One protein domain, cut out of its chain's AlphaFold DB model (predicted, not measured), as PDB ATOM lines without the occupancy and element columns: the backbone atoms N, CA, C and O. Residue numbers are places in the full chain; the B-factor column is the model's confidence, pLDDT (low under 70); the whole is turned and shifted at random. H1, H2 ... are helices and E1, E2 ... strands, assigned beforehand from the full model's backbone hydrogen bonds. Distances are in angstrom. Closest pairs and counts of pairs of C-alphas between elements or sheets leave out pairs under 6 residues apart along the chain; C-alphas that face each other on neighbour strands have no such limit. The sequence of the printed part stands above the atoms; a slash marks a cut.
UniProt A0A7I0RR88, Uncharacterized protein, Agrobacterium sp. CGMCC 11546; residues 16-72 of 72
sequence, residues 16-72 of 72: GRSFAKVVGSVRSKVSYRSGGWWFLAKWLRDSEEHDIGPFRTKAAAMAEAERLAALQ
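Overview. This is residues 16 to 72 of the 72 residues of an uncharacterized protein of Agrobacterium sp. CGMCC 11546 (UniProt A0A7I0RR88). A twisted sheet of four antiparallel strands, E1, E2, E3 and E4, has the single helix H1 packed over one face, running along the strands; no named element covers the other face. The link of residues 42 to 51 loops away on the side of the sheet opposite H1. The printed part has 57 residues with four named strands and then one named helix, E1, E2, E3, E4, H1, and the sheet has that same order across it. The class is mixed, helices and strands, in two layers, a helix on one face of a sheet. The whole is compact, with a radius of gyration of the C-alphas of 10.1 A, and rounded, spanning 28 by 22 by 16 A.

Arrangement. The inner strands of the sheet are E2, residues 24 to 27, and E3, residues 37 to 41, an antiparallel hairpin at 164 degrees; N 27 and O 38 are 2.8 A apart, within hydrogen-bond range. The edge strand E1, residues 17 to 20, is the antiparallel neighbour of E2 in a second hairpin, also at 164 degrees, with N 18 and O 26 at 2.8 A. The other edge strand, E4, residues 52 to 55, forms a hairpin with E3 at 159 degrees, with N 39 and O 52 at 2.9 A. The four strands form a meander, each the antiparallel neighbour of the one before. E1 and E4 are apart, and so are E2 and E4. From edge to edge the strands' lines turn by 51 degrees. H1, residues 58 to 69, is on the sheet at a height of 7.8 A over the sheet. It lies over E3, on which 9 of its 12 C-alphas fall, and only just over E2, on which 3 fall. On the local plane its line and that of E3 stand at 15 degrees, along the strands. The closest C-alphas of H1 and E3 are those of Lys 58 and Trp 37, 5.9 A apart. E1 and H1 are near each other. In H1 every O i to N i+4 pair is within hydrogen-bond range.

Along the chain. E3 is 13.2 A long from first to last C-alpha, E2 10.2 A, E1 10.3 A and E4 8.3 A. E1 begins at C-alpha 17 (98.888, 30.270, 148.866). H1 measures 16.4 A, from C-alpha 58 (92.372, 23.501, 151.829) to C-alpha 69 (91.817, 20.484, 135.740).

Size, cuts and confidence. The C-alphas farthest apart, those of Val 30 and Gln 72, are 29.4 A apart. The printed part has no cut. The links E1 to E2 and E4 to H1 are tight, and E2 to E3 and E3 to E4 are short. The mean pLDDT of the printed part is 90.3, and no printed residue is under 70.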
ATOM      1  N   GLY A  16      99.656  31.315 152.904       86.56
ATOM      2  CA  GLY A  16      98.270  30.988 152.615       86.56
ATOM      3  C   GLY A  16      98.010  30.591 151.161       86.56
ATOM      4  O   GLY A  16      96.884  30.193 150.856       86.56
ATOM      5  N   ARG A  17      99.009  30.654 150.273       89.75
ATOM      6  CA  ARG A  17      98.888  30.270 148.866       89.75
ATOM      7  C   ARG A  17      99.528  28.917 148.597       89.75
ATOM      8  O   ARG A  17     100.565  28.536 149.133       89.75
ATOM      9  N   SER A  18      98.882  28.145 147.741       92.44
ATOM     10  CA  SER A  18      99.453  26.960 147.110       92.44
ATOM     11  C   SER A  18      99.141  27.034 145.629       92.44
ATOM     12  O   SER A  18      98.024  27.385 145.260       92.44
ATOM     13  N   PHE A  19     100.110  26.744 144.774       92.25
ATOM     14  CA  PHE A  19      99.928  26.826 143.331       92.25
ATOM     15  C   PHE A  19     100.416  25.556 142.651       92.25
ATOM     16  O   PHE A  19     101.391  24.949 143.071       92.25
ATOM     17  N   ALA A  20      99.742  25.163 141.582       93.31
ATOM     18  CA  ALA A  20     100.166  24.081 140.715       93.31
ATOM     19  C   ALA A  20     100.156  24.594 139.276       93.31
ATOM     20  O   ALA A  20      99.137  25.067 138.772       93.31
ATOM     21  N   LYS A  21     101.299  24.484 138.587       89.69
ATOM     22  CA  LYS A  21     101.525  25.069 137.248       89.69
ATOM     23  C   LYS A  21     100.541  24.606 136.171       89.69
ATOM     24  O   LYS A  21     100.407  25.269 135.140       89.69
ATOM     25  N   VAL A  22      99.895  23.461 136.374       90.38
ATOM     26  CA  VAL A  22      98.923  22.872 135.441       90.38
ATOM     27  C   VAL A  22      97.468  23.056 135.884       90.38
ATOM     28  O   VAL A  22      96.580  22.771 135.092       90.38
ATOM     29  N   VAL A  23      97.227  23.563 137.098       93.25
ATOM     30  CA  VAL A  23      95.889  23.679 137.700       93.25
ATOM     31  C   VAL A  23      95.518  25.135 137.974       93.25
ATOM     32  O   VAL A  23      94.477  25.598 137.521       93.25
ATOM     33  N   GLY A  24      96.363  25.881 138.688       93.12
ATOM     34  CA  GLY A  24      96.047  27.224 139.176       93.12
ATOM     35  C   GLY A  24      96.555  27.452 140.597       93.12
ATOM     36  O   GLY A  24      97.590  26.904 140.978       93.12
ATOM     37  N   SER A  25      95.845  28.256 141.389       93.94
ATOM     38  CA  SER A  25      96.227  28.561 142.771       93.94
ATOM     39  C   SER A  25      95.069  28.485 143.753       93.94
ATOM     40  O   SER A  25      93.980  28.973 143.476       93.94
ATOM     41  N   VAL A  26      95.341  27.930 144.927       93.81
ATOM     42  CA  VAL A  26      94.455  27.877 146.084       93.81
ATOM     43  C   VAL A  26      94.978  28.857 147.133       93.81
ATOM     44  O   VAL A  26      96.141  28.780 147.530       93.81
ATOM     45  N   ARG A  27      94.130  29.784 147.575       92.69
ATOM     46  CA  ARG A  27      94.440  30.852 148.533       92.69
ATOM     47  C   ARG A  27      93.594  30.709 149.791       92.69
ATOM     48  O   ARG A  27      92.410  30.385 149.724       92.69
ATOM     49  N   SER A  28      94.197  30.943 150.945       89.25
ATOM     50  CA  SER A  28      93.530  30.868 152.242       89.25
ATOM     51  C   SER A  28      92.853  32.186 152.618       89.25
ATOM     52  O   SER A  28      93.219  33.258 152.133       89.25
ATOM     53  N   LYS A  29      91.950  32.132 153.602       81.44
ATOM     54  CA  LYS A  29      91.379  33.342 154.209       81.44
ATOM     55  C   LYS A  29      92.397  34.258 154.886       81.44
ATOM     56  O   LYS A  29      92.086  35.417 155.115       81.44
ATOM     57  N   VAL A  30      93.556  33.723 155.277       76.88
ATOM     58  CA  VAL A  30      94.587  34.482 156.001       76.88
ATOM     59  C   VAL A  30      95.295  35.448 155.056       76.88
ATOM     60  O   VAL A  30      95.719  36.512 155.487       76.88
ATOM     61  N   SER A  31      95.380  35.093 153.775       74.25
ATOM     62  CA  SER A  31      96.145  35.838 152.782       74.25
ATOM     63  C   SER A  31      95.315  36.441 151.654       74.25
ATOM     64  O   SER A  31      95.860  37.150 150.812       74.25
ATOM     65  N   TYR A  32      94.005  36.178 151.625       81.81
ATOM     66  CA  TYR A  32      93.149  36.642 150.539       81.81
ATOM     67  C   TYR A  32      91.792  37.180 151.004       81.81
ATOM     68  O   TYR A  32      91.655  38.376 151.243       81.81
ATOM     69  N   ARG A  33      90.774  36.319 151.128       80.25
ATOM     70  CA  ARG A  33      89.391  36.734 151.416       80.25
ATOM     71  C   ARG A  33      88.774  35.903 152.527       80.25
ATOM     72  O   ARG A  33      88.958  34.687 152.597       80.25
ATOM     73  N   SER A  34      87.980  36.552 153.372       81.19
ATOM     74  CA  SER A  34      87.178  35.873 154.391       81.19
ATOM     75  C   SER A  34      86.258  34.812 153.773       81.19
ATOM     76  O   SER A  34      85.916  34.868 152.595       81.19
ATOM     77  N   GLY A  35      85.831  33.845 154.582       81.38
ATOM     78  CA  GLY A  35      84.877  32.813 154.164       81.38
ATOM     79  C   GLY A  35      85.494  31.437 153.921       81.38
ATOM     80  O   GLY A  35      84.780  30.450 154.054       81.38
ATOM     81  N   GLY A  36      86.807  31.328 153.679       89.88
ATOM     82  CA  GLY A  36      87.469  30.024 153.574       89.88
ATOM     83  C   GLY A  36      88.659  30.003 152.625       89.88
ATOM     84  O   GLY A  36      89.485  30.909 152.630       89.88
ATOM     85  N   TRP A  37      88.764  28.927 151.857       93.38
ATOM     86  CA  TRP A  37      89.762  28.733 150.814       93.38
ATOM     87  C   TRP A  37      89.153  29.048 149.453       93.38
ATOM     88  O   TRP A  37      88.010  28.684 149.197       93.38
ATOM     89  N   TRP A  38      89.912  29.699 148.588       94.50
ATOM     90  CA  TRP A  38      89.482  30.118 147.258       94.50
ATOM     91  C   TRP A  38      90.419  29.534 146.216       94.50
ATOM     92  O   TRP A  38      91.626  29.482 146.443       94.50
ATOM     93  N   PHE A  39      89.878  29.083 145.093       94.38
ATOM     94  CA  PHE A  39      90.642  28.511 143.995       94.38
ATOM     95  C   PHE A  39      90.486  29.368 142.739       94.38
ATOM     96  O   PHE A  39      89.371  29.575 142.274       94.38
ATOM     97  N   LEU A  40      91.604  29.789 142.157       94.44
ATOM     98  CA  LEU A  40      91.656  30.383 140.828       94.44
ATOM     99  C   LEU A  40      92.289  29.388 139.862       94.44
ATOM    100  O   LEU A  40      93.459  29.021 140.022       94.44
ATOM    101  N   ALA A  41      91.538  28.982 138.844       93.88
ATOM    102  CA  ALA A  41      92.046  28.109 137.799       93.88
ATOM    103  C   ALA A  41      92.988  28.850 136.844       93.88
ATOM    104  O   ALA A  41      92.752  29.999 136.485       93.88
ATOM    105  N   LYS A  42      94.033  28.166 136.366       92.88
ATOM    106  CA  LYS A  42      95.045  28.746 135.465       92.88
ATOM    107  C   LYS A  42      94.463  29.277 134.150       92.88
ATOM    108  O   LYS A  42      95.023  30.198 133.564       92.88
ATOM    109  N   TRP A  43      93.407  28.644 133.648       92.75
ATOM    110  CA  TRP A  43      92.760  29.003 132.383       92.75
ATOM    111  C   TRP A  43      91.724  30.121 132.533       92.75
ATOM    112  O   TRP A  43      91.138  30.541 131.537       92.75
ATOM    113  N   LEU A  44      91.488  30.604 133.753       92.25
ATOM    114  CA  LEU A  44      90.627  31.748 134.004       92.25
ATOM    115  C   LEU A  44      91.465  33.013 134.161       92.25
ATOM    116  O   LEU A  44      92.635  32.979 134.545       92.25
ATOM    117  N   ARG A  45      90.848  34.152 133.847       91.75
ATOM    118  CA  ARG A  45      91.462  35.456 134.082       91.75
ATOM    119  C   ARG A  45      91.597  35.677 135.587       91.75
ATOM    120  O   ARG A  45      90.655  35.410 136.325       91.75
ATOM    121  N   ASP A  46      92.738  36.213 136.009       89.69
ATOM    122  CA  ASP A  46      92.993  36.578 137.405       89.69
ATOM    123  C   ASP A  46      92.118  37.770 137.824       89.69
ATOM    124  O   ASP A  46      92.478  38.936 137.657       89.69
ATOM    125  N   SER A  47      90.904  37.459 138.272       88.69
ATOM    126  CA  SER A  47      89.934  38.398 138.824       88.69
ATOM    127  C   SER A  47      89.053  37.690 139.846       88.69
ATOM    128  O   SER A  47      88.758  36.505 139.700       88.69
ATOM    129  N   GLU A  48      88.576  38.437 140.844       88.25
ATOM    130  CA  GLU A  48      87.810  37.871 141.967       88.25
ATOM    131  C   GLU A  48      86.521  37.156 141.528       88.25
ATOM    132  O   GLU A  48      86.039  36.254 142.204       88.25
ATOM    133  N   GLU A  49      85.957  37.556 140.387       91.69
ATOM    134  CA  GLU A  49      84.756  36.959 139.786       91.69
ATOM    135  C   GLU A  49      84.970  35.516 139.310       91.69
ATOM    136  O   GLU A  49      84.010  34.759 139.179       91.69
ATOM    137  N   HIS A  50      86.222  35.134 139.047       92.62
ATOM    138  CA  HIS A  50      86.590  33.796 138.591       92.62
ATOM    139  C   HIS A  50      87.113  32.904 139.721       92.62
ATOM    140  O   HIS A  50      87.437  31.739 139.475       92.62
ATOM    141  N   ASP A  51      87.205  33.424 140.948       91.94
ATOM    142  CA  ASP A  51      87.552  32.608 142.102       91.94
ATOM    143  C   ASP A  51      86.395  31.667 142.457       91.94
ATOM    144  O   ASP A  51      85.248  32.066 142.659       91.94
ATOM    145  N   ILE A  52      86.724  30.390 142.594       92.88
ATOM    146  CA  ILE A  52      85.801  29.327 142.966       92.88
ATOM    147  C   ILE A  52      85.895  29.125 144.479       92.88
ATOM    148  O   ILE A  52      86.989  28.954 145.027       92.88
ATOM    149  N   GLY A  53      84.751  29.139 145.165       92.62
ATOM    150  CA  GLY A  53      84.675  28.983 146.615       92.62
ATOM    151  C   GLY A  53      83.589  29.853 147.260       92.62
ATOM    152  O   GLY A  53      82.675  30.304 146.569       92.62
ATOM    153  N   PRO A  54      83.667  30.084 148.585       93.31
ATOM    154  CA  PRO A  54      84.718  29.623 149.491       93.31
ATOM    155  C   PRO A  54      84.559  28.150 149.904       93.31
ATOM    156  O   PRO A  54      83.463  27.670 150.179       93.31
ATOM    157  N   PHE A  55      85.680  27.447 150.054       93.94
ATOM    158  CA  PHE A  55      85.743  26.097 150.612       93.94
ATOM    159  C   PHE A  55      86.115  26.121 152.095       93.94
ATOM    160  O   PHE A  55      86.979  26.880 152.536       93.94
ATOM    161  N   ARG A  56      85.525  25.217 152.881       91.44
ATOM    162  CA  ARG A  56      85.809  25.118 154.322       91.44
ATOM    163  C   ARG A  56      87.251  24.690 154.620       91.44
ATOM    164  O   ARG A  56      87.810  25.108 155.631       91.44
ATOM    165  N   THR A  57      87.851  23.861 153.765       92.25
ATOM    166  CA  THR A  57      89.195  23.299 153.968       92.25
ATOM    167  C   THR A  57      90.058  23.440 152.716       92.25
ATOM    168  O   THR A  57      89.549  23.450 151.597       92.25
ATOM    169  N   LYS A  58      91.382  23.495 152.916       91.69
ATOM    170  CA  LYS A  58      92.372  23.501 151.829       91.69
ATOM    171  C   LYS A  58      92.200  22.288 150.917       91.69
ATOM    172  O   LYS A  58      92.185  22.430 149.704       91.69
ATOM    173  N   ALA A  59      92.030  21.111 151.522       92.31
ATOM    174  CA  ALA A  59      91.872  19.853 150.802       92.31
ATOM    175  C   ALA A  59      90.647  19.862 149.875       92.31
ATOM    176  O   ALA A  59      90.746  19.383 148.754       92.31
ATOM    177  N   ALA A  60      89.524  20.456 150.299       94.50
ATOM    178  CA  ALA A  60      88.342  20.580 149.448       94.50
ATOM    179  C   ALA A  60      88.592  21.506 148.247       94.50
ATOM    180  O   ALA A  60      88.234  21.158 147.127       94.50
ATOM    181  N   ALA A  61      89.257  22.646 148.469       94.56
ATOM    182  CA  ALA A  61      89.632  23.553 147.385       94.56
ATOM    183  C   ALA A  61      90.599  22.893 146.388       94.56
ATOM    184  O   ALA A  61      90.429  23.034 145.183       94.56
ATOM    185  N   MET A  62      91.592  22.146 146.885       93.94
ATOM    186  CA  MET A  62      92.543  21.418 146.042       93.94
ATOM    187  C   MET A  62      91.867  20.287 145.262       93.94
ATOM    188  O   MET A  62      92.082  20.184 144.062       93.94
ATOM    189  N   ALA A  63      91.006  19.488 145.896       94.06
ATOM    190  CA  ALA A  63      90.287  18.411 145.218       94.06
ATOM    191  C   ALA A  63      89.395  18.938 144.084       94.06
ATOM    192  O   ALA A  63      89.369  18.361 142.999       94.06
ATOM    193  N   GLU A  64      88.701  20.060 144.303       93.94
ATOM    194  CA  GLU A  64      87.899  20.692 143.252       93.94
ATOM    195  C   GLU A  64      88.775  21.253 142.127       93.94
ATOM    196  O   GLU A  64      88.457  21.090 140.949       93.94
ATOM    197  N   ALA A  65      89.913  21.854 142.477       93.75
ATOM    198  CA  ALA A  65      90.880  22.348 141.509       93.75
ATOM    199  C   ALA A  65      91.405  21.230 140.593       93.75
ATOM    200  O   ALA A  65      91.429  21.381 139.371       93.75
ATOM    201  N   GLU A  66      91.773  20.086 141.170       92.75
ATOM    202  CA  GLU A  66      92.241  18.912 140.431       92.75
ATOM    203  C   GLU A  66      91.129  18.293 139.581       92.75
ATOM    204  O   GLU A  66      91.353  17.982 138.410       92.75
ATOM    205  N   ARG A  67      89.906  18.186 140.125       93.44
ATOM    206  CA  ARG A  67      88.729  17.705 139.389       93.44
ATOM    207  C   ARG A  67      88.470  18.551 138.147       93.44
ATOM    208  O   ARG A  67      88.266  17.999 137.070       93.44
ATOM    209  N   LEU A  68      88.482  19.876 138.283       91.88
ATOM    210  CA  LEU A  68      88.263  20.791 137.165       91.88
ATOM    211  C   LEU A  68      89.414  20.743 136.158       91.88
ATOM    212  O   LEU A  68      89.160  20.756 134.957       91.88
ATOM    213  N   ALA A  69      90.660  20.620 136.622       90.12
ATOM    214  CA  ALA A  69      91.817  20.484 135.740       90.12
ATOM    215  C   ALA A  69      91.817  19.172 134.941       90.12
ATOM    216  O   ALA A  69      92.354  19.140 133.839       90.12
ATOM    217  N   ALA A  70      91.210  18.105 135.466       89.38
ATOM    218  CA  ALA A  70      91.040  16.841 134.750       89.38
ATOM    219  C   ALA A  70      89.963  16.897 133.648       89.38
ATOM    220  O   ALA A  70      89.927  16.014 132.792       89.38
ATOM    221  N   LEU A  71      89.086  17.909 133.674       87.75
ATOM    222  CA  LEU A  71      88.025  18.128 132.684       87.75
ATOM    223  C   LEU A  71      88.441  19.073 131.542       87.75
ATOM    224  O   LEU A  71      87.631  19.323 130.650       87.75
ATOM    225  N   GLN A  72      89.662  19.615 131.587       76.44
ATOM    226  CA  GLN A  72      90.263  20.455 130.543       76.44
ATOM    227  C   GLN A  72      91.176  19.628 129.635       76.44
ATOM    228  O   GLN A  72      91.104  19.826 128.404       76.44
TER     229      GLN A  72